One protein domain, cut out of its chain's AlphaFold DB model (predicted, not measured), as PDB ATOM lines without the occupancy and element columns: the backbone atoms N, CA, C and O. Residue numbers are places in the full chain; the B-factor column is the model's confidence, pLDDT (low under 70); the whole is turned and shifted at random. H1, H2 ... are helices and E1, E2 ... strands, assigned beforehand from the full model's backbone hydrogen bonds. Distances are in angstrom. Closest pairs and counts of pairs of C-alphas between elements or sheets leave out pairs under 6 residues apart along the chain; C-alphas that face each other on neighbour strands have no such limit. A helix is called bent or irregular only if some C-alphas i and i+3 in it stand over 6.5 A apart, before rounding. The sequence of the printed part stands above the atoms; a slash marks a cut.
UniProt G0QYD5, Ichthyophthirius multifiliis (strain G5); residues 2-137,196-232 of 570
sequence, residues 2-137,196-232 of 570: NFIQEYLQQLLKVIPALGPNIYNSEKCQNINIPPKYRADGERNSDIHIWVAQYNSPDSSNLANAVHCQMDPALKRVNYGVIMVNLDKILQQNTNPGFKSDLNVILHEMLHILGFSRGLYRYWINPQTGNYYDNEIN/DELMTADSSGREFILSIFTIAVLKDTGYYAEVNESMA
ATOM      1  N   ASN A   2      83.621 157.007 115.971       86.31
ATOM      2  CA  ASN A   2      82.437 157.717 115.435       86.31
ATOM      3  C   ASN A   2      82.440 157.855 113.899       86.31
ATOM      4  O   ASN A   2      81.447 157.540 113.258       86.31
ATOM      5  N   PHE A   3      83.583 158.213 113.300       87.50
ATOM      6  CA  PHE A   3      83.750 158.262 111.839       87.50
ATOM      7  C   PHE A   3      83.411 156.937 111.138       87.50
ATOM      8  O   PHE A   3      82.771 156.930 110.094       87.50
ATOM      9  N   ILE A   4      83.805 155.811 111.735       89.62
ATOM     10  CA  ILE A   4      83.544 154.470 111.203       89.62
ATOM     11  C   ILE A   4      82.062 154.141 111.299       89.62
ATOM     12  O   ILE A   4      81.480 153.649 110.340       89.62
ATOM     13  N   GLN A   5      81.429 154.463 112.428       89.88
ATOM     14  CA  GLN A   5      79.990 154.296 112.590       89.88
ATOM     15  C   GLN A   5      79.220 155.099 111.530       89.88
ATOM     16  O   GLN A   5      78.353 154.543 110.862       89.88
ATOM     17  N   GLU A   6      79.560 156.375 111.329       88.25
ATOM     18  CA  GLU A   6      78.930 157.218 110.306       88.25
ATOM     19  C   GLU A   6      79.173 156.701 108.883       88.25
ATOM     20  O   GLU A   6      78.289 156.799 108.027       88.25
ATOM     21  N   TYR A   7      80.363 156.159 108.613       91.19
ATOM     22  CA  TYR A   7      80.690 155.534 107.335       91.19
ATOM     23  C   TYR A   7      79.820 154.292 107.099       91.19
ATOM     24  O   TYR A   7      79.115 154.206 106.093       91.19
ATOM     25  N   LEU A   8      79.783 153.364 108.059       93.12
ATOM     26  CA  LEU A   8      79.022 152.116 107.959       93.12
ATOM     27  C   LEU A   8      77.508 152.348 107.880       93.12
ATOM     28  O   LEU A   8      76.837 151.662 107.118       93.12
ATOM     29  N   GLN A   9      76.968 153.343 108.590       90.44
ATOM     30  CA  GLN A   9      75.549 153.723 108.508       90.44
ATOM     31  C   GLN A   9      75.136 154.270 107.134       90.44
ATOM     32  O   GLN A   9      73.949 154.327 106.821       90.44
ATOM     33  N   GLN A  10      76.094 154.720 106.323       88.56
ATOM     34  CA  GLN A  10      75.836 155.129 104.941       88.56
ATOM     35  C   GLN A  10      76.036 153.995 103.952       88.56
ATOM     36  O   GLN A  10      75.391 153.990 102.904       88.56
ATOM     37  N   LEU A  11      76.930 153.069 104.287       93.00
ATOM     38  CA  LEU A  11      77.234 151.912 103.470       93.00
ATOM     39  C   LEU A  11      76.141 150.846 103.574       93.00
ATOM     40  O   LEU A  11      75.812 150.205 102.582       93.00
ATOM     41  N   LEU A  12      75.592 150.637 104.769       94.38
ATOM     42  CA  LEU A  12      74.780 149.472 105.095       94.38
ATOM     43  C   LEU A  12      73.418 149.880 105.635       94.38
ATOM     44  O   LEU A  12      73.305 150.645 106.593       94.38
ATOM     45  N   LYS A  13      72.381 149.266 105.074       93.25
ATOM     46  CA  LYS A  13      71.031 149.276 105.625       93.25
ATOM     47  C   LYS A  13      70.683 147.863 106.072       93.25
ATOM     48  O   LYS A  13      70.769 146.900 105.309       93.25
ATOM     49  N   VAL A  14      70.323 147.737 107.340       91.81
ATOM     50  CA  VAL A  14      70.060 146.457 108.008       91.81
ATOM     51  C   VAL A  14      68.564 146.213 108.157       91.81
ATOM     52  O   VAL A  14      67.769 147.152 108.171       91.81
ATOM     53  N   ILE A  15      68.187 144.943 108.311       89.44
ATOM     54  CA  ILE A  15      66.884 144.582 108.875       89.44
ATOM     55  C   ILE A  15      66.970 144.830 110.392       89.44
ATOM     56  O   ILE A  15      67.830 144.206 111.034       89.44
ATOM     57  N   PRO A  16      66.138 145.724 110.961       92.00
ATOM     58  CA  PRO A  16      66.265 146.111 112.360       92.00
ATOM     59  C   PRO A  16      66.082 144.942 113.332       92.00
ATOM     60  O   PRO A  16      65.242 144.066 113.108       92.00
ATOM     61  N   ALA A  17      66.831 144.951 114.434       90.19
ATOM     62  CA  ALA A  17      66.616 144.041 115.555       90.19
ATOM     63  C   ALA A  17      65.193 144.201 116.122       90.19
ATOM     64  O   ALA A  17      64.717 145.312 116.360       90.19
ATOM     65  N   LEU A  18      64.507 143.078 116.357       85.25
ATOM     66  CA  LEU A  18      63.113 143.063 116.830       85.25
ATOM     67  C   LEU A  18      62.974 143.352 118.335       85.25
ATOM     68  O   LEU A  18      61.867 143.542 118.837       85.25
ATOM     69  N   GLY A  19      64.084 143.370 119.068       89.00
ATOM     70  CA  GLY A  19      64.122 143.534 120.514       89.00
ATOM     71  C   GLY A  19      65.513 143.946 120.995       89.00
ATOM     72  O   GLY A  19      66.366 144.288 120.177       89.00
ATOM     73  N   PRO A  20      65.753 143.952 122.319       91.31
ATOM     74  CA  PRO A  20      67.095 144.174 122.833       91.31
ATOM     75  C   PRO A  20      68.038 143.076 122.330       91.31
ATOM     76  O   PRO A  20      67.726 141.889 122.424       91.31
ATOM     77  N   ASN A  21      69.204 143.473 121.828       91.75
ATOM     78  CA  ASN A  21      70.283 142.544 121.530       91.75
ATOM     79  C   ASN A  21      70.823 142.000 122.852       91.75
ATOM     80  O   ASN A  21      71.288 142.775 123.683       91.75
ATOM     81  N   ILE A  22      70.734 140.687 123.063       91.88
ATOM     82  CA  ILE A  22      71.225 140.017 124.274       91.88
ATOM     83  C   ILE A  22      72.483 139.231 123.916       91.88
ATOM     84  O   ILE A  22      72.513 138.512 122.915       91.88
ATOM     85  N   TYR A  23      73.523 139.362 124.736       93.31
ATOM     86  CA  TYR A  23      74.737 138.562 124.631       93.31
ATOM     87  C   TYR A  23      74.668 137.366 125.584       93.31
ATOM     88  O   TYR A  23      74.401 137.527 126.770       93.31
ATOM     89  N   ASN A  24      74.931 136.164 125.084       91.62
ATOM     90  CA  ASN A  24      74.627 134.922 125.803       91.62
ATOM     91  C   ASN A  24      75.817 134.346 126.586       91.62
ATOM     92  O   ASN A  24      75.645 133.413 127.367       91.62
ATOM     93  N   SER A  25      77.025 134.872 126.384       91.94
ATOM     94  CA  SER A  25      78.251 134.370 127.016       91.94
ATOM     95  C   SER A  25      78.790 135.352 128.057       91.94
ATOM     96  O   SER A  25      78.545 136.552 127.997       91.94
ATOM     97  N   GLU A  26      79.565 134.871 129.027       91.75
ATOM     98  CA  GLU A  26      80.249 135.749 129.988       91.75
ATOM     99  C   GLU A  26      81.467 136.451 129.385       91.75
ATOM    100  O   GLU A  26      81.908 137.485 129.890       91.75
ATOM    101  N   LYS A  27      82.007 135.892 128.298       91.56
ATOM    102  CA  LYS A  27      83.201 136.399 127.628       91.56
ATOM    103  C   LYS A  27      83.030 136.433 126.119       91.56
ATOM    104  O   LYS A  27      82.374 135.562 125.544       91.56
ATOM    105  N   CYS A  28      83.667 137.408 125.483       90.19
ATOM    106  CA  CYS A  28      84.085 137.310 124.089       90.19
ATOM    107  C   CYS A  28      85.607 137.398 124.051       90.19
ATOM    108  O   CYS A  28      86.169 138.393 124.509       90.19
ATOM    109  N   GLN A  29      86.276 136.360 123.542       85.69
ATOM    110  CA  GLN A  29      87.729 136.218 123.684       85.69
ATOM    111  C   GLN A  29      88.140 136.375 125.164       85.69
ATOM    112  O   GLN A  29      87.581 135.719 126.044       85.69
ATOM    113  N   ASN A  30      89.071 137.287 125.450       82.94
ATOM    114  CA  ASN A  30      89.561 137.583 126.793       82.94
ATOM    115  C   ASN A  30      88.803 138.728 127.486       82.94
ATOM    116  O   ASN A  30      89.188 139.144 128.577       82.94
ATOM    117  N   ILE A  31      87.732 139.244 126.877       85.44
ATOM    118  CA  ILE A  31      86.970 140.378 127.402       85.44
ATOM    119  C   ILE A  31      85.781 139.862 128.206       85.44
ATOM    120  O   ILE A  31      84.944 139.122 127.688       85.44
ATOM    121  N   ASN A  32      85.694 140.289 129.467       89.81
ATOM    122  CA  ASN A  32      84.544 140.030 130.329       89.81
ATOM    123  C   ASN A  32      83.385 140.947 129.947       89.81
ATOM    124  O   ASN A  32      83.543 142.169 129.911       89.81
ATOM    125  N   ILE A  33      82.215 140.362 129.708       89.00
ATOM    126  CA  ILE A  33      81.044 141.116 129.273       89.00
ATOM    127  C   ILE A  33      80.203 141.540 130.484       89.00
ATOM    128  O   ILE A  33      79.820 140.684 131.293       89.00
ATOM    129  N   PRO A  34      79.881 142.843 130.630       90.38
ATOM    130  CA  PRO A  34      79.056 143.325 131.733       90.38
ATOM    131  C   PRO A  34      77.703 142.594 131.835       90.38
ATOM    132  O   PRO A  34      77.045 142.405 130.808       90.38
ATOM    133  N   PRO A  35      77.229 142.246 133.053       93.06
ATOM    134  CA  PRO A  35      75.966 141.526 133.249       93.06
ATOM    135  C   PRO A  35      74.743 142.177 132.589       93.06
ATOM    136  O   PRO A  35      73.873 141.452 132.120       93.06
ATOM    137  N   LYS A  36      74.711 143.517 132.470       93.56
ATOM    138  CA  LYS A  36      73.679 144.276 131.731       93.56
ATOM    139  C   LYS A  36      73.388 143.661 130.358       93.56
ATOM    140  O   LYS A  36      72.232 143.459 130.011       93.56
ATOM    141  N   TYR A  37      74.422 143.348 129.576       92.06
ATOM    142  CA  TYR A  37      74.242 142.861 128.204       92.06
ATOM    143  C   TYR A  37      73.727 141.420 128.139       92.06
ATOM    144  O   TYR A  37      73.231 141.006 127.097       92.06
ATOM    145  N   ARG A  38      73.824 140.676 129.248       91.12
ATOM    146  CA  ARG A  38      73.288 139.316 129.385       91.12
ATOM    147  C   ARG A  38      71.870 139.296 129.953       91.12
ATOM    148  O   ARG A  38      71.091 138.423 129.597       91.12
ATOM    149  N   ALA A  39      71.553 140.232 130.848       91.94
ATOM    150  CA  ALA A  39      70.256 140.311 131.515       91.94
ATOM    151  C   ALA A  39      69.239 141.149 130.725       91.94
ATOM    152  O   ALA A  39      68.151 140.670 130.419       91.94
ATOM    153  N   ASP A  40      69.611 142.381 130.375       92.94
ATOM    154  CA  ASP A  40      68.706 143.371 129.777       92.94
ATOM    155  C   ASP A  40      68.923 143.518 128.265       92.94
ATOM    156  O   ASP A  40      68.005 143.883 127.526       92.94
ATOM    157  N   GLY A  41      70.153 143.254 127.817       91.00
ATOM    158  CA  GLY A  41      70.600 143.502 126.452       91.00
ATOM    159  C   GLY A  41      70.784 144.991 126.131       91.00
ATOM    160  O   GLY A  41      70.758 145.856 127.008       91.00
ATOM    161  N   GLU A  42      71.003 145.299 124.854       92.62
ATOM    162  CA  GLU A  42      71.092 146.665 124.333       92.62
ATOM    163  C   GLU A  42      69.929 146.952 123.378       92.62
ATOM    164  O   GLU A  42      69.694 146.209 122.423       92.62
ATOM    165  N   ARG A  43      69.184 148.031 123.633       91.00
ATOM    166  CA  ARG A  43      68.040 148.438 122.798       91.00
ATOM    167  C   ARG A  43      68.505 149.359 121.678       91.00
ATOM    168  O   ARG A  43      69.507 150.049 121.820       91.00
ATOM    169  N   ASN A  44      67.737 149.416 120.588       89.56
ATOM    170  CA  ASN A  44      68.051 150.249 119.418       89.56
ATOM    171  C   ASN A  44      69.464 149.976 118.869       89.56
ATOM    172  O   ASN A  44      70.173 150.887 118.445       89.56
ATOM    173  N   SER A  45      69.882 148.715 118.927       91.94
ATOM    174  CA  SER A  45      71.168 148.246 118.441       91.94
ATOM    175  C   SER A  45      70.906 147.080 117.505       91.94
ATOM    176  O   SER A  45      70.245 146.125 117.890       91.94
ATOM    177  N   ASP A  46      71.421 147.171 116.284       92.44
ATOM    178  CA  ASP A  46      71.375 146.090 115.298       92.44
ATOM    179  C   ASP A  46      72.612 145.205 115.372       92.44
ATOM    180  O   ASP A  46      72.548 144.001 115.143       92.44
ATOM    181  N   ILE A  47      73.740 145.827 115.683       92.75
ATOM    182  CA  ILE A  47      75.026 145.210 115.947       92.75
ATOM    183  C   ILE A  47      75.686 146.015 117.064       92.75
ATOM    184  O   ILE A  47      75.597 147.247 117.089       92.75
ATOM    185  N   HIS A  48      76.319 145.325 118.004       92.31
ATOM    186  CA  HIS A  48      77.014 145.939 119.122       92.31
ATOM    187  C   HIS A  48      78.482 145.520 119.099       92.31
ATOM    188  O   HIS A  48      78.815 144.348 119.270       92.31
ATOM    189  N   ILE A  49      79.368 146.482 118.850       92.69
ATOM    190  CA  ILE A  49      80.803 146.227 118.715       92.69
ATOM    191  C   ILE A  49      81.522 146.866 119.893       92.69
ATOM    192  O   ILE A  49      81.504 148.087 120.055       92.69
ATOM    193  N   TRP A  50      82.159 146.043 120.720       91.25
ATOM    194  CA  TRP A  50      82.991 146.538 121.810       91.25
ATOM    195  C   TRP A  50      84.365 146.933 121.295       91.25
ATOM    196  O   TRP A  50      84.992 146.208 120.527       91.25
ATOM    197  N   VAL A  51      84.846 148.076 121.770       92.19
ATOM    198  CA  VAL A  51      86.199 148.551 121.503       92.19
ATOM    199  C   VAL A  51      87.039 148.273 122.737       92.19
ATOM    200  O   VAL A  51      86.785 148.826 123.806       92.19
ATOM    201  N   ALA A  52      88.029 147.406 122.584       90.62
ATOM    202  CA  ALA A  52      89.061 147.160 123.573       90.62
ATOM    203  C   ALA A  52      90.390 147.738 123.095       90.62
ATOM    204  O   ALA A  52      90.639 147.877 121.899       90.62
ATOM    205  N   GLN A  53      91.250 148.065 124.049       90.62
ATOM    206  CA  GLN A  53      92.578 148.598 123.784       90.62
ATOM    207  C   GLN A  53      93.630 147.707 124.429       90.62
ATOM    208  O   GLN A  53      93.407 147.146 125.505       90.62
ATOM    209  N   TYR A  54      94.778 147.605 123.779       90.38
ATOM    210  CA  TYR A  54      95.967 146.973 124.324       90.38
ATOM    211  C   TYR A  54      97.207 147.737 123.864       90.38
ATOM    212  O   TYR A  54      97.145 148.535 122.933       90.38
ATOM    213  N   ASN A  55      98.327 147.480 124.534       90.56
ATOM    214  CA  ASN A  55      99.622 148.072 124.226       90.56
ATOM    215  C   ASN A  55     100.604 146.928 123.991       90.56
ATOM    216  O   ASN A  55     100.841 146.114 124.888       90.56
ATOM    217  N   SER A  56     101.099 146.814 122.765       89.31
ATOM    218  CA  SER A  56     102.129 145.847 122.414       89.31
ATOM    219  C   SER A  56     103.056 146.466 121.366       89.31
ATOM    220  O   SER A  56     102.727 146.449 120.174       89.31
ATOM    221  N   PRO A  57     104.216 147.008 121.777       85.50
ATOM    222  CA  PRO A  57     105.142 147.660 120.855       85.50
ATOM    223  C   PRO A  57     105.805 146.660 119.897       85.50
ATOM    224  O   PRO A  57     106.147 147.032 118.771       85.50
ATOM    225  N   ASP A  58     105.928 145.397 120.314       86.62
ATOM    226  CA  ASP A  58     106.519 144.307 119.529       86.62
ATOM    227  C   ASP A  58     105.546 143.715 118.497       86.62
ATOM    228  O   ASP A  58     105.967 143.051 117.552       86.62
ATOM    229  N   SER A  59     104.239 143.954 118.648       83.44
ATOM    230  CA  SER A  59     103.232 143.508 117.685       83.44
ATOM    231  C   SER A  59     103.230 144.405 116.448       83.44
ATOM    232  O   SER A  59     103.206 145.630 116.560       83.44
ATOM    233  N   SER A  60     103.195 143.806 115.258       80.12
ATOM    234  CA  SER A  60     102.974 144.525 113.996       80.12
ATOM    235  C   SER A  60     101.512 144.921 113.775       80.12
ATOM    236  O   SER A  60     101.239 145.739 112.900       80.12
ATOM    237  N   ASN A  61     100.575 144.366 114.549       83.38
ATOM    238  CA  ASN A  61      99.147 144.579 114.340       83.38
ATOM    239  C   ASN A  61      98.720 145.930 114.922       83.38
ATOM    240  O   ASN A  61      98.962 146.220 116.099       83.38
ATOM    241  N   LEU A  62      98.064 146.740 114.090       86.94
ATOM    242  CA  LEU A  62      97.476 148.021 114.490       86.94
ATOM    243  C   LEU A  62      96.130 147.816 115.195       86.94
ATOM    244  O   LEU A  62      95.825 148.486 116.182       86.94
ATOM    245  N   ALA A  63      95.337 146.877 114.693       90.69
ATOM    246  CA  ALA A  63      94.090 146.444 115.286       90.69
ATOM    247  C   ALA A  63      93.811 144.997 114.868       90.69
ATOM    248  O   ALA A  63      94.477 144.462 113.986       90.69
ATOM    249  N   ASN A  64      92.853 144.368 115.535       90.75
ATOM    250  CA  ASN A  64      92.287 143.096 115.122       90.75
ATOM    251  C   ASN A  64      90.837 142.988 115.588       90.75
ATOM    252  O   ASN A  64      90.478 143.477 116.665       90.75
ATOM    253  N   ALA A  65      90.006 142.313 114.808       92.62
ATOM    254  CA  ALA A  65      88.600 142.148 115.121       92.62
ATOM    255  C   ALA A  65      88.114 140.704 115.056       92.62
ATOM    256  O   ALA A  65      88.617 139.855 114.325       92.62
ATOM    257  N   VAL A  66      87.079 140.435 115.848       91.50
ATOM    258  CA  VAL A  66      86.410 139.138 115.900       91.50
ATOM    259  C   VAL A  66      84.906 139.325 116.033       91.50
ATOM    260  O   VAL A  66      84.425 140.205 116.751       91.50
ATOM    261  N   HIS A  67      84.142 138.453 115.381       93.38
ATOM    262  CA  HIS A  67      82.736 138.279 115.722       93.38
ATOM    263  C   HIS A  67      82.632 137.446 117.009       93.38
ATOM    264  O   HIS A  67      83.402 136.510 117.227       93.38
ATOM    265  N   CYS A  68      81.678 137.792 117.865       93.94
ATOM    266  CA  CYS A  68      81.461 137.142 119.157       93.94
ATOM    267  C   CYS A  68      80.182 136.307 119.173       93.94
ATOM    268  O   CYS A  68      80.119 135.278 119.842       93.94
ATOM    269  N   GLN A  69      79.144 136.772 118.476       94.00
ATOM    270  CA  GLN A  69      77.831 136.140 118.493       94.00
ATOM    271  C   GLN A  69      77.053 136.420 117.206       94.00
ATOM    272  O   GLN A  69      77.149 137.500 116.618       94.00
ATOM    273  N   MET A  70      76.250 135.428 116.825       92.25
ATOM    274  CA  MET A  70      75.244 135.507 115.773       92.25
ATOM    275  C   MET A  70      73.850 135.641 116.393       92.25
ATOM    276  O   MET A  70      73.518 134.924 117.339       92.25
ATOM    277  N   ASP A  71      73.021 136.508 115.824       90.81
ATOM    278  CA  ASP A  71      71.587 136.541 116.082       90.81
ATOM    279  C   ASP A  71      70.929 135.313 115.426       90.81
ATOM    280  O   ASP A  71      71.003 135.168 114.202       90.81
ATOM    281  N   PRO A  72      70.289 134.412 116.191       85.25
ATOM    282  CA  PRO A  72      69.674 133.213 115.631       85.25
ATOM    283  C   PRO A  72      68.403 133.499 114.816       85.25
ATOM    284  O   PRO A  72      68.053 132.698 113.950       85.25
ATOM    285  N   ALA A  73      67.711 134.613 115.070       87.50
ATOM    286  CA  ALA A  73      66.485 134.991 114.373       87.50
ATOM    287  C   ALA A  73      66.791 135.733 113.068       87.50
ATOM    288  O   ALA A  73      66.269 135.371 112.014       87.50
ATOM    289  N   LEU A  74      67.664 136.743 113.129       88.75
ATOM    290  CA  LEU A  74      68.070 137.531 111.960       88.75
ATOM    291  C   LEU A  74      69.216 136.904 111.166       88.75
ATOM    292  O   LEU A  74      69.551 137.401 110.093       88.75
ATOM    293  N   LYS A  75      69.809 135.820 111.676       90.38
ATOM    294  CA  LYS A  75      70.856 135.042 111.011       90.38
ATOM    295  C   LYS A  75      72.079 135.877 110.596       90.38
ATOM    296  O   LYS A  75      72.651 135.668 109.532       90.38
ATOM    297  N   ARG A  76      72.484 136.837 111.433       91.75
ATOM    298  CA  ARG A  76      73.620 137.748 111.184       91.75
ATOM    299  C   ARG A  76      74.409 138.036 112.453       91.75
ATOM    300  O   ARG A  76      73.898 137.833 113.551       91.75
ATOM    301  N   VAL A  77      75.638 138.528 112.322       94.31
ATOM    302  CA  VAL A  77      76.450 138.940 113.479       94.31
ATOM    303  C   VAL A  77      75.731 140.061 114.236       94.31
ATOM    304  O   VAL A  77      75.328 141.058 113.631       94.31
ATOM    305  N   ASN A  78      75.571 139.905 115.554       93.62
ATOM    306  CA  ASN A  78      75.004 140.942 116.427       93.62
ATOM    307  C   ASN A  78      75.965 141.430 117.516       93.62
ATOM    308  O   ASN A  78      75.762 142.526 118.036       93.62
ATOM    309  N   TYR A  79      77.043 140.693 117.796       94.44
ATOM    310  CA  TYR A  79      78.131 141.164 118.651       94.44
ATOM    311  C   TYR A  79      79.498 140.911 118.034       94.44
ATOM    312  O   TYR A  79      79.764 139.833 117.500       94.44
ATOM    313  N   GLY A  80      80.386 141.884 118.200       94.25
ATOM    314  CA  GLY A  80      81.790 141.779 117.834       94.25
ATOM    315  C   GLY A  80      82.685 142.549 118.794       94.25
ATOM    316  O   GLY A  80      82.223 143.335 119.622       94.25
ATOM    317  N   VAL A  81      83.981 142.318 118.674       93.69
ATOM    318  CA  VAL A  81      85.022 143.044 119.396       93.69
ATOM    319  C   VAL A  81      86.038 143.517 118.381       93.69
ATOM    320  O   VAL A  81      86.483 142.730 117.550       93.69
ATOM    321  N   ILE A  82      86.453 144.771 118.514       93.69
ATOM    322  CA  ILE A  82      87.690 145.267 117.931       93.69
ATOM    323  C   ILE A  82      88.684 145.566 119.049       93.69
ATOM    324  O   ILE A  82      88.354 146.215 120.042       93.69
ATOM    325  N   MET A  83      89.899 145.065 118.899       91.69
ATOM    326  CA  MET A  83      91.032 145.327 119.771       91.69
ATOM    327  C   MET A  83      91.988 146.263 119.035       91.69
ATOM    328  O   MET A  83      92.341 146.016 117.887       91.69
ATOM    329  N   VAL A  84      92.377 147.356 119.685       92.50
ATOM    330  CA  VAL A  84      93.184 148.423 119.081       92.50
ATOM    331  C   VAL A  84      94.513 148.555 119.821       92.50
ATOM    332  O   VAL A  84      94.521 148.691 121.047       92.50
ATOM    333  N   ASN A  85      95.623 148.539 119.081       92.06
ATOM    334  CA  ASN A  85      96.970 148.683 119.626       92.06
ATOM    335  C   ASN A  85      97.373 150.161 119.724       92.06
ATOM    336  O   ASN A  85      97.764 150.759 118.718       92.06
ATOM    337  N   LEU A  86      97.314 150.761 120.917       90.44
ATOM    338  CA  LEU A  86      97.603 152.197 121.080       90.44
ATOM    339  C   LEU A  86      99.089 152.553 120.901       90.44
ATOM    340  O   LEU A  86      99.405 153.715 120.653       90.44
ATOM    341  N   ASP A  87      99.999 151.575 120.952       88.00
ATOM    342  CA  ASP A  87     101.421 151.800 120.646       88.00
ATOM    343  C   ASP A  87     101.685 151.971 119.140       88.00
ATOM    344  O   ASP A  87     102.773 152.392 118.744       88.00
ATOM    345  N   LYS A  88     100.713 151.626 118.284       85.19
ATOM    346  CA  LYS A  88     100.844 151.688 116.819       85.19
ATOM    347  C   LYS A  88      99.864 152.664 116.184       85.19
ATOM    348  O   LYS A  88     100.277 153.462 115.346       85.19
ATOM    349  N   ILE A  89      98.593 152.608 116.583       84.69
ATOM    350  CA  ILE A  89      97.568 153.518 116.074       84.69
ATOM    351  C   ILE A  89      97.754 154.916 116.678       84.69
ATOM    352  O   ILE A  89      98.241 155.048 117.800       84.69
ATOM    353  N   LEU A  90      97.335 155.965 115.969       76.12
ATOM    354  CA  LEU A  90      97.337 157.358 116.436       76.12
ATOM    355  C   LEU A  90      98.727 157.926 116.777       76.12
ATOM    356  O   LEU A  90      98.835 158.984 117.393       76.12
ATOM    357  N   GLN A  91      99.804 157.261 116.349       78.94
ATOM    358  CA  GLN A  91     101.177 157.737 116.555       78.94
ATOM    359  C   GLN A  91     101.524 158.917 115.634       78.94
ATOM    360  O   GLN A  91     102.395 159.731 115.944       78.94
ATOM    361  N   GLN A  92     100.839 159.037 114.491       73.12
ATOM    362  CA  GLN A  92     101.049 160.109 113.521       73.12
ATOM    363  C   GLN A  92      99.880 161.097 113.544       73.12
ATOM    364  O   GLN A  92      98.852 160.865 112.914       73.12
ATOM    365  N   ASN A  93     100.076 162.258 114.175       76.06
ATOM    366  CA  ASN A  93      99.111 163.372 114.190       76.06
ATOM    367  C   ASN A  93      99.052 164.135 112.851       76.06
ATOM    368  O   ASN A  93      99.005 165.363 112.814       76.06
ATOM    369  N   THR A  94      99.097 163.416 111.733       83.94
ATOM    370  CA  THR A  94      98.989 163.973 110.384       83.94
ATOM    371  C   THR A  94      97.691 163.486 109.750       83.94
ATOM    372  O   THR A  94      97.230 162.384 110.042       83.94
ATOM    373  N   ASN A  95      97.099 164.283 108.860       81.56
ATOM    374  CA  ASN A  95      95.881 163.888 108.144       81.56
ATOM    375  C   ASN A  95      96.023 162.531 107.416       81.56
ATOM    376  O   ASN A  95      95.110 161.711 107.512       81.56
ATOM    377  N   PRO A  96      97.156 162.236 106.750       80.25
ATOM    378  CA  PRO A  96      97.358 160.912 106.180       80.25
ATOM    379  C   PRO A  96      97.514 159.782 107.206       80.25
ATOM    380  O   PRO A  96      97.048 158.674 106.953       80.25
ATOM    381  N   GLY A  97      98.153 160.046 108.352       83.25
ATOM    382  CA  GLY A  97      98.227 159.082 109.456       83.25
ATOM    383  C   GLY A  97      96.831 158.712 109.956       83.25
ATOM    384  O   GLY A  97      96.484 157.537 110.027       83.25
ATOM    385  N   PHE A  98      95.979 159.720 110.159       84.75
ATOM    386  CA  PHE A  98      94.575 159.523 110.517       84.75
ATOM    387  C   PHE A  98      93.795 158.710 109.468       84.75
ATOM    388  O   PHE A  98      93.039 157.815 109.840       84.75
ATOM    389  N   LYS A  99      93.977 158.984 108.166       83.94
ATOM    390  CA  LYS A  99      93.357 158.192 107.084       83.94
ATOM    391  C   LYS A  99      93.786 156.724 107.155       83.94
ATOM    392  O   LYS A  99      92.932 155.844 107.079       83.94
ATOM    393  N   SER A 100      95.084 156.473 107.323       85.50
ATOM    394  CA  SER A 100      95.635 155.120 107.451       85.50
ATOM    395  C   SER A 100      94.997 154.371 108.624       85.50
ATOM    396  O   SER A 100      94.496 153.262 108.449       85.50
ATOM    397  N   ASP A 101      94.946 154.999 109.800       87.44
ATOM    398  CA  ASP A 101      94.341 154.414 110.998       87.44
ATOM    399  C   ASP A 101      92.842 154.140 110.806       87.44
ATOM    400  O   ASP A 101      92.341 153.079 111.184       87.44
ATOM    401  N   LEU A 102      92.112 155.074 110.186       88.19
ATOM    402  CA  LEU A 102      90.690 154.914 109.890       88.19
ATOM    403  C   LEU A 102      90.442 153.717 108.964       88.19
ATOM    404  O   LEU A 102      89.548 152.919 109.237       88.19
ATOM    405  N   ASN A 103      91.236 153.568 107.903       89.25
ATOM    406  CA  ASN A 103      91.098 152.461 106.961       89.25
ATOM    407  C   ASN A 103      91.365 151.108 107.625       89.25
ATOM    408  O   ASN A 103      90.589 150.181 107.424       89.25
ATOM    409  N   VAL A 104      92.389 151.005 108.475       90.38
ATOM    410  CA  VAL A 104      92.661 149.766 109.221       90.38
ATOM    411  C   VAL A 104      91.497 149.413 110.145       90.38
ATOM    412  O   VAL A 104      91.043 148.277 110.170       90.38
ATOM    413  N   ILE A 105      90.942 150.385 110.871       92.00
ATOM    414  CA  ILE A 105      89.769 150.113 111.710       92.00
ATOM    415  C   ILE A 105      88.560 149.699 110.861       92.00
ATOM    416  O   ILE A 105      87.803 148.825 111.275       92.00
ATOM    417  N   LEU A 106      88.358 150.304 109.688       93.19
ATOM    418  CA  LEU A 106      87.268 149.925 108.787       93.19
ATOM    419  C   LEU A 106      87.443 148.498 108.246       93.19
ATOM    420  O   LEU A 106      86.468 147.750 108.221       93.19
ATOM    421  N   HIS A 107      88.666 148.121 107.871       94.19
ATOM    422  CA  HIS A 107      89.043 146.765 107.471       94.19
ATOM    423  C   HIS A 107      88.658 145.743 108.549       94.19
ATOM    424  O   HIS A 107      87.899 144.809 108.298       94.19
ATOM    425  N   GLU A 108      89.070 145.985 109.793       94.69
ATOM    426  CA  GLU A 108      88.743 145.099 110.911       94.69
ATOM    427  C   GLU A 108      87.228 145.008 111.162       94.69
ATOM    428  O   GLU A 108      86.680 143.938 111.441       94.69
ATOM    429  N   MET A 109      86.497 146.114 111.001       95.12
ATOM    430  CA  MET A 109      85.035 146.078 111.091       95.12
ATOM    431  C   MET A 109      84.417 145.201 110.000       95.12
ATOM    432  O   MET A 109      83.454 144.490 110.278       95.12
ATOM    433  N   LEU A 110      84.954 145.205 108.779       96.19
ATOM    434  CA  LEU A 110      84.432 144.399 107.673       96.19
ATOM    435  C   LEU A 110      84.563 142.888 107.921       96.19
ATOM    436  O   LEU A 110      83.681 142.130 107.504       96.19
ATOM    437  N   HIS A 111      85.562 142.450 108.695       96.31
ATOM    438  CA  HIS A 111      85.617 141.070 109.186       96.31
ATOM    439  C   HIS A 111      84.431 140.724 110.096       96.31
ATOM    440  O   HIS A 111      83.812 139.671 109.923       96.31
ATOM    441  N   ILE A 112      84.067 141.609 111.034       96.12
ATOM    442  CA  ILE A 112      82.887 141.429 111.906       96.12
ATOM    443  C   ILE A 112      81.604 141.427 111.069       96.12
ATOM    444  O   ILE A 112      80.683 140.660 111.339       96.12
ATOM    445  N   LEU A 113      81.545 142.276 110.045       95.94
ATOM    446  CA  LEU A 113      80.381 142.458 109.178       95.94
ATOM    447  C   LEU A 113      80.161 141.298 108.192       95.94
ATOM    448  O   LEU A 113      79.126 141.234 107.538       95.94
ATOM    449  N   GLY A 114      81.081 140.337 108.112       95.25
ATOM    450  CA  GLY A 114      80.835 139.080 107.407       95.25
ATOM    451  C   GLY A 114      81.961 138.619 106.506       95.25
ATOM    452  O   GLY A 114      81.973 137.437 106.162       95.25
ATOM    453  N   PHE A 115      82.913 139.486 106.150       96.88
ATOM    454  CA  PHE A 115      84.035 139.091 105.303       96.88
ATOM    455  C   PHE A 115      85.136 138.437 106.135       96.88
ATOM    456  O   PHE A 115      86.194 138.997 106.376       96.88
ATOM    457  N   SER A 116      84.862 137.237 106.627       94.62
ATOM    458  CA  SER A 116      85.818 136.430 107.373       94.62
ATOM    459  C   SER A 116      85.563 134.967 107.061       94.62
ATOM    460  O   SER A 116      84.413 134.525 107.076       94.62
ATOM    461  N   ARG A 117      86.624 134.188 106.828       92.94
ATOM    462  CA  ARG A 117      86.523 132.770 106.455       92.94
ATOM    463  C   ARG A 117      85.629 131.958 107.392       92.94
ATOM    464  O   ARG A 117      84.879 131.092 106.946       92.94
ATOM    465  N   GLY A 118      85.678 132.249 108.693       91.75
ATOM    466  CA  GLY A 118      84.859 131.569 109.702       91.75
ATOM    467  C   GLY A 118      83.356 131.858 109.603       91.75
ATOM    468  O   GLY A 118      82.557 131.087 110.142       91.75
ATOM    469  N   LEU A 119      82.974 132.936 108.908       95.00
ATOM    470  CA  LEU A 119      81.599 133.405 108.760       95.00
ATOM    471  C   LEU A 119      80.903 132.923 107.486       95.00
ATOM    472  O   LEU A 119      79.679 132.951 107.458       95.00
ATOM    473  N   TYR A 120      81.622 132.432 106.472       95.81
ATOM    474  CA  TYR A 120      81.017 132.101 105.170       95.81
ATOM    475  C   TYR A 120      79.890 131.066 105.261       95.81
ATOM    476  O   TYR A 120      78.855 131.209 104.618       95.81
ATOM    477  N   ARG A 121      80.037 130.053 106.124       94.62
ATOM    478  CA  ARG A 121      78.969 129.070 106.387       94.62
ATOM    479  C   ARG A 121      77.714 129.683 107.014       94.62
ATOM    480  O   ARG A 121      76.641 129.109 106.896       94.62
ATOM    481  N   TYR A 122      77.844 130.823 107.689       94.94
ATOM    482  CA  TYR A 122      76.739 131.541 108.320       94.94
ATOM    483  C   TYR A 122      76.171 132.649 107.431       94.94
ATOM    484  O   TYR A 122      75.259 133.349 107.853       94.94
ATOM    485  N   TRP A 123      76.662 132.814 106.202       96.00
ATOM    486  CA  TRP A 123      75.994 133.672 105.228       96.00
ATOM    487  C   TRP A 123      74.645 133.072 104.841       96.00
ATOM    488  O   TRP A 123      74.474 131.851 104.841       96.00
ATOM    489  N   ILE A 124      73.687 133.929 104.505       94.50
ATOM    490  CA  ILE A 124      72.334 133.519 104.137       94.50
ATOM    491  C   ILE A 124      72.295 133.273 102.629       94.50
ATOM    492  O   ILE A 124      72.461 134.195 101.832       94.50
ATOM    493  N   ASN A 125      72.046 132.029 102.230       89.81
ATOM    494  CA  ASN A 125      71.845 131.666 100.838       89.81
ATOM    495  C   ASN A 125      70.547 132.333 100.328       89.81
ATOM    496  O   ASN A 125      69.459 132.028 100.832       89.81
ATOM    497  N   PRO A 126      70.622 133.216  99.315       82.25
ATOM    498  CA  PRO A 126      69.466 133.969  98.834       82.25
ATOM    499  C   PRO A 126      68.403 133.092  98.159       82.25
ATOM    500  O   PRO A 126      67.269 133.532  97.997       82.25
ATOM    501  N   GLN A 127      68.749 131.865  97.756       80.69
ATOM    502  CA  GLN A 127      67.813 130.920  97.146       80.69
ATOM    503  C   GLN A 127      66.986 130.166  98.193       80.69
ATOM    504  O   GLN A 127      65.832 129.837  97.933       80.69
ATOM    505  N   THR A 128      67.559 129.889  99.370       87.88
ATOM    506  CA  THR A 128      66.919 129.056 100.403       87.88
ATOM    507  C   THR A 128      66.455 129.847 101.627       87.88
ATOM    508  O   THR A 128      65.632 129.351 102.395       87.88
ATOM    509  N   GLY A 129      66.986 131.056 101.852       87.94
ATOM    510  CA  GLY A 129      66.762 131.836 103.076       87.94
ATOM    511  C   GLY A 129      67.412 131.226 104.330       87.94
ATOM    512  O   GLY A 129      67.146 131.657 105.459       87.94
ATOM    513  N   ASN A 130      68.254 130.207 104.157       90.12
ATOM    514  CA  ASN A 130      68.988 129.531 105.222       90.12
ATOM    515  C   ASN A 130      70.479 129.820 105.136       90.12
ATOM    516  O   ASN A 130      70.964 130.328 104.130       90.12
ATOM    517  N   TYR A 131      71.200 129.496 106.206       94.56
ATOM    518  CA  TYR A 131      72.653 129.499 106.162       94.56
ATOM    519  C   TYR A 131      73.159 128.589 105.041       94.56
ATOM    520  O   TYR A 131      72.564 127.538 104.807       94.56
ATOM    521  N   TYR A 132      74.258 128.963 104.383       94.44
ATOM    522  CA  TYR A 132      74.942 128.047 103.467       94.44
ATOM    523  C   TYR A 132      75.386 126.761 104.183       94.44
ATOM    524  O   TYR A 132      75.396 125.697 103.572       94.44
ATOM    525  N   ASP A 133      75.754 126.843 105.465       92.19
ATOM    526  CA  ASP A 133      76.263 125.727 106.264       92.19
ATOM    527  C   ASP A 133      77.362 124.952 105.506       92.19
ATOM    528  O   ASP A 133      78.373 125.545 105.129       92.19
ATOM    529  N   ASN A 134      77.165 123.662 105.219       92.50
ATOM    530  CA  ASN A 134      78.127 122.848 104.471       92.50
ATOM    531  C   ASN A 134      78.106 123.104 102.953       92.50
ATOM    532  O   ASN A 134      79.092 122.793 102.277       92.50
ATOM    533  N   GLU A 135      77.031 123.683 102.404       93.44
ATOM    534  CA  GLU A 135      76.925 124.002 100.972       93.44
ATOM    535  C   GLU A 135      77.941 125.061 100.543       93.44
ATOM    536  O   GLU A 135      78.276 125.142  99.362       93.44
ATOM    537  N   ILE A 136      78.479 125.843 101.488       94.94
ATOM    538  CA  ILE A 136      79.487 126.865 101.201       94.94
ATOM    539  C   ILE A 136      80.717 126.295 100.486       94.94
ATOM    540  O   ILE A 136      81.322 126.988  99.675       94.94
ATOM    541  N   ASN A 137      81.049 125.020 100.711       94.12
ATOM    542  CA  ASN A 137      82.183 124.347 100.069       94.12
ATOM    543  C   ASN A 137      82.012 124.193  98.546       94.12
ATOM    544  O   ASN A 137      82.995 124.008  97.832       94.12
ATOM    545  N   ASP A 196      95.283 147.691  95.904       85.50
ATOM    546  CA  ASP A 196      94.972 148.732  96.907       85.50
ATOM    547  C   ASP A 196      93.589 148.558  97.562       85.50
ATOM    548  O   ASP A 196      92.991 149.498  98.089       85.50
ATOM    549  N   GLU A 197      93.030 147.347  97.523       92.56
ATOM    550  CA  GLU A 197      91.714 147.095  98.109       92.56
ATOM    551  C   GLU A 197      91.765 147.051  99.629       92.56
ATOM    552  O   GLU A 197      92.674 146.476 100.228       92.56
ATOM    553  N   LEU A 198      90.744 147.641 100.248       93.06
ATOM    554  CA  LEU A 198      90.603 147.751 101.692       93.06
ATOM    555  C   LEU A 198      90.738 146.426 102.443       93.06
ATOM    556  O   LEU A 198      91.216 146.449 103.566       93.06
ATOM    557  N   MET A 199      90.349 145.305 101.848       94.94
ATOM    558  CA  MET A 199      90.350 143.963 102.428       94.94
ATOM    559  C   MET A 199      91.482 143.083 101.884       94.94
ATOM    560  O   MET A 199      91.328 141.867 101.796       94.94
ATOM    561  N   THR A 200      92.618 143.667 101.501       93.31
ATOM    562  CA  THR A 200      93.878 142.930 101.282       93.31
ATOM    563  C   THR A 200      94.604 142.673 102.609       93.31
ATOM    564  O   THR A 200      94.422 143.420 103.567       93.31
ATOM    565  N   ALA A 201      95.394 141.596 102.695       87.25
ATOM    566  CA  ALA A 201      95.941 141.099 103.967       87.25
ATOM    567  C   ALA A 201      97.098 141.928 104.556       87.25
ATOM    568  O   ALA A 201      97.362 141.855 105.756       87.25
ATOM    569  N   ASP A 202      97.806 142.705 103.740       79.69
ATOM    570  CA  ASP A 202      98.894 143.581 104.170       79.69
ATOM    571  C   ASP A 202      98.739 144.981 103.563       79.69
ATOM    572  O   ASP A 202      98.314 145.155 102.417       79.69
ATOM    573  N   SER A 203      99.113 146.019 104.315       66.38
ATOM    574  CA  SER A 203      98.956 147.390 103.834       66.38
ATOM    575  C   SER A 203      99.941 147.738 102.723       66.38
ATOM    576  O   SER A 203     101.159 147.695 102.893       66.38
ATOM    577  N   SER A 204      99.407 148.118 101.557       57.34
ATOM    578  CA  SER A 204     100.182 148.737 100.470       57.34
ATOM    579  C   SER A 204     100.635 150.163 100.818       57.34
ATOM    580  O   SER A 204     101.528 150.703 100.167       57.34
ATOM    581  N   GLY A 205     100.095 150.760 101.887       60.06
ATOM    582  CA  GLY A 205     100.487 152.074 102.384       60.06
ATOM    583  C   GLY A 205      99.277 152.923 102.758       60.06
ATOM    584  O   GLY A 205      98.472 152.525 103.594       60.06
ATOM    585  N   ARG A 206      99.187 154.127 102.180       59.75
ATOM    586  CA  ARG A 206      98.169 155.143 102.517       59.75
ATOM    587  C   ARG A 206      96.802 154.934 101.874       59.75
ATOM    588  O   ARG A 206      95.821 155.497 102.366       59.75
ATOM    589  N   GLU A 207      96.728 154.192 100.778       63.34
ATOM    590  CA  GLU A 207      95.518 154.080  99.972       63.34
ATOM    591  C   GLU A 207      94.922 152.687 100.096       63.34
ATOM    592  O   GLU A 207      95.335 151.744  99.441       63.34
ATOM    593  N   PHE A 208      93.914 152.590 100.953       76.81
ATOM    594  CA  PHE A 208      92.957 151.506 100.889       76.81
ATOM    595  C   PHE A 208      91.644 152.069 100.381       76.81
ATOM    596  O   PHE A 208      91.167 153.091 100.890       76.81
ATOM    597  N   ILE A 209      91.075 151.399  99.389       86.69
ATOM    598  CA  ILE A 209      89.813 151.798  98.778       86.69
ATOM    599  C   ILE A 209      88.774 150.698  98.919       86.69
ATOM    600  O   ILE A 209      89.065 149.508  98.776       86.69
ATOM    601  N   LEU A 210      87.538 151.106  99.199       91.75
ATOM    602  CA  LEU A 210      86.410 150.188  99.229       91.75
ATOM    603  C   LEU A 210      85.992 149.926  97.784       91.75
ATOM    604  O   LEU A 210      85.421 150.801  97.134       91.75
ATOM    605  N   SER A 211      86.276 148.737  97.263       93.94
ATOM    606  CA  SER A 211      85.949 148.416  95.877       93.94
ATOM    607  C   SER A 211      84.569 147.781  95.726       93.94
ATOM    608  O   SER A 211      83.933 147.328  96.682       93.94
ATOM    609  N   ILE A 212      84.145 147.646  94.468       95.44
ATOM    610  CA  ILE A 212      82.953 146.880  94.106       95.44
ATOM    611  C   ILE A 212      83.015 145.404  94.551       95.44
ATOM    612  O   ILE A 212      81.969 144.789  94.753       95.44
ATOM    613  N   PHE A 213      84.207 144.832  94.757       97.94
ATOM    614  CA  PHE A 213      84.358 143.449  95.214       97.94
ATOM    615  C   PHE A 213      83.921 143.275  96.665       97.94
ATOM    616  O   PHE A 213      83.120 142.389  96.964       97.94
ATOM    617  N   THR A 214      84.357 144.160  97.562       97.62
ATOM    618  CA  THR A 214      83.915 144.132  98.963       97.62
ATOM    619  C   THR A 214      82.428 144.470  99.085       97.62
ATOM    620  O   THR A 214      81.718 143.834  99.866       97.62
ATOM    621  N   ILE A 215      81.898 145.372  98.246       96.94
ATOM    622  CA  ILE A 215      80.441 145.568  98.129       96.94
ATOM    623  C   ILE A 215      79.732 144.265  97.732       96.94
ATOM    624  O   ILE A 215      78.698 143.927  98.309       96.94
ATOM    625  N   ALA A 216      80.269 143.524  96.758       97.44
ATOM    626  CA  ALA A 216      79.692 142.259  96.309       97.44
ATOM    627  C   ALA A 216      79.702 141.192  97.415       97.44
ATOM    628  O   ALA A 216      78.699 140.499  97.576       97.44
ATOM    629  N   VAL A 217      80.768 141.116  98.222       97.62
ATOM    630  CA  VAL A 217      80.812 140.251  99.414       97.62
ATOM    631  C   VAL A 217      79.734 140.639 100.411       97.62
ATOM    632  O   VAL A 217      78.958 139.778 100.814       97.62
ATOM    633  N   LEU A 218      79.626 141.923 100.767       97.31
ATOM    634  CA  LEU A 218      78.613 142.399 101.714       97.31
ATOM    635  C   LEU A 218      77.195 142.050 101.238       97.31
ATOM    636  O   LEU A 218      76.374 141.611 102.043       97.31
ATOM    637  N   LYS A 219      76.921 142.157  99.930       95.19
ATOM    638  CA  LYS A 219      75.656 141.712  99.321       95.19
ATOM    639  C   LYS A 219      75.456 140.194  99.424       95.19
ATOM    640  O   LYS A 219      74.353 139.758  99.743       95.19
ATOM    641  N   ASP A 220      76.499 139.400  99.184       96.12
ATOM    642  CA  ASP A 220      76.451 137.931  99.245       96.12
ATOM    643  C   ASP A 220      76.380 137.366 100.674       96.12
ATOM    644  O   ASP A 220      75.946 136.226 100.838       96.12
ATOM    645  N   THR A 221      76.717 138.150 101.709       96.38
ATOM    646  CA  THR A 221      76.486 137.732 103.107       96.38
ATOM    647  C   THR A 221      75.008 137.456 103.397       96.38
ATOM    648  O   THR A 221      74.681 136.624 104.242       96.38
ATOM    649  N   GLY A 222      74.108 138.189 102.730       93.94
ATOM    650  CA  GLY A 222      72.675 138.197 103.013       93.94
ATOM    651  C   GLY A 222      72.280 138.881 104.331       93.94
ATOM    652  O   GLY A 222      71.104 138.879 104.679       93.94
ATOM    653  N   TYR A 223      73.219 139.490 105.067       93.81
ATOM    654  CA  TYR A 223      72.947 140.132 106.363       93.81
ATOM    655  C   TYR A 223      72.261 141.496 106.247       93.81
ATOM    656  O   TYR A 223      71.596 141.951 107.183       93.81
ATOM    657  N   TYR A 224      72.462 142.169 105.118       93.88
ATOM    658  CA  TYR A 224      72.047 143.547 104.890       93.88
ATOM    659  C   TYR A 224      70.866 143.575 103.932       93.88
ATOM    660  O   TYR A 224      70.870 142.892 102.911       93.88
ATOM    661  N   ALA A 225      69.864 144.395 104.248       91.94
ATOM    662  CA  ALA A 225      68.743 144.625 103.345       91.94
ATOM    663  C   ALA A 225      69.222 145.296 102.048       91.94
ATOM    664  O   ALA A 225      68.679 145.060 100.973       91.94
ATOM    665  N   GLU A 226      70.236 146.149 102.170       92.06
ATOM    666  CA  GLU A 226      70.642 147.087 101.137       92.06
ATOM    667  C   GLU A 226      72.105 147.504 101.410       92.06
ATOM    668  O   GLU A 226      72.472 147.808 102.548       92.06
ATOM    669  N   VAL A 227      72.950 147.505 100.372       94.50
ATOM    670  CA  VAL A 227      74.363 147.930 100.442       94.50
ATOM    671  C   VAL A 227      74.573 149.051  99.433       94.50
ATOM    672  O   VAL A 227      74.320 148.860  98.241       94.50
ATOM    673  N   ASN A 228      75.006 150.216  99.913       92.75
ATOM    674  CA  ASN A 228      75.137 151.427  99.120       92.75
ATOM    675  C   ASN A 228      76.368 151.363  98.217       92.75
ATOM    676  O   ASN A 228      77.493 151.663  98.618       92.75
ATOM    677  N   GLU A 229      76.139 150.989  96.969       92.81
ATOM    678  CA  GLU A 229      77.204 150.848  95.991       92.81
ATOM    679  C   GLU A 229      77.767 152.193  95.509       92.81
ATOM    680  O   GLU A 229      78.899 152.242  95.036       92.81
ATOM    681  N   SER A 230      77.050 153.308  95.702       89.56
ATOM    682  CA  SER A 230      77.554 154.639  95.338       89.56
ATOM    683  C   SER A 230      78.782 155.064  96.153       89.56
ATOM    684  O   SER A 230      79.399 156.078  95.832       89.56
ATOM    685  N   MET A 231      79.114 154.320  97.214       90.19
ATOM    686  CA  MET A 231      80.310 154.510  98.037       90.19
ATOM    687  C   MET A 231      81.526 153.723  97.539       90.19
ATOM    688  O   MET A 231      82.619 153.943  98.053       90.19
ATOM    689  N   ALA A 232      81.359 152.821  96.567       90.94
ATOM    690  CA  ALA A 232      82.481 152.101  95.986       90.94
ATOM    691  C   ALA A 232      83.392 153.064  95.217       90.94
ATOM    692  O   ALA A 232      82.928 153.874  94.409       90.94
TER     693      ALA A 232
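Overview. This is residues 2 to 137 and 196 to 232 of the 570 residues of a protein of Ichthyophthirius multifiliis (strain G5) (UniProt G0QYD5). A twisted sheet of three long strands, E2, E4 and E3, has the long helix H3 packed on one face, while the long link after E1 passes one end of the sheet, near residue 19, and leads to the short helix H2 on the far side of the sheet from H3. Beyond H3 sit helix H6 and a small two-strand ribbon of E1 and E5, with H1 beside H3 and the short H4 and H5 at one end. The printed part has 173 residues, with six named helices and five named strands in the order H1 E1 H2 E2 E3 E4 H3 H4 H5 H6 E5; the class is mixed, helices and strands, with under half of the residues in named elements. The larger sheet, order E2 E4 E3, is mixed; the whole is compact, with a radius of gyration of the C-alphas of 16.5 A and spans of 46 by 39 by 30 A.

Along the chain. H1, residues 2 to 11, begins at C-alpha 2 (82.437, 157.717, 115.435); E1 is residues 12 to 14 and H2 is residues 35 to 39. E2, residues 48 to 54, is 19.7 A long, E3, residues 63 to 71, 24.6 A, and E4, residues 76 to 85, 27.1 A, bending by 54 degrees at residue 79. H3, residues 95 to 112, spans 26.2 A and ends at C-alpha 112 (82.887, 141.429, 111.906). H4 is residues 117 to 122, H5 133 to 137 and H6 212 to 220; E5, residues 224 to 227, ends at C-alpha 227 (74.363, 147.930, 100.442). H4 is irregular, C-alphas 118 and 121 being 7.2 A apart.

Arrangement. E2 and E4 are parallel, with N 50 and O 80 at 2.9 A; E4 and E3 form an antiparallel hairpin, with N 66 and O 81 at 2.9 A. H3 is on this sheet, two layers with the helix on one face; its closest C-alphas to E3 are those of Ile 112 and His 67, 5.0 A. H1 touches H3 at residues 102 to 106 alone, C-alphas of Ile 4 and Leu 106 at 6.4 A, at a steep tilt of 58 degrees, the same way. H4 only grazes the sheet and touches H5, C-alphas of Arg 121 and Asp 133 at 4.3 A. E1 and E5 are antiparallel, with N 13 and O 226 at 2.9 A. The closest C-alphas of H6 and E5 are those of Lys 219 and Val 227, 6.4 A. H2 touches no helix and is not on the larger sheet. In H1, H2 and H6 every O i to N i+4 pair is within hydrogen-bond range; in H3 13 of 14 are, in H4 0 of 2 with 1 of 3 O i to N i+3 pairs, and in H5 0 of 1 with 1 of 2.

Size, cuts and confidence. The C-alphas of Asn 93 and Thr 128, the two farthest apart, are 49.0 A apart. Residues 138 to 195 are not printed, and C-alphas 137 and 196 are 27.7 A apart across the cut. The link from E1 to H2, 20 residues, is long. The mean pLDDT of the printed part is 89.8; residues 203 to 207 are under 70.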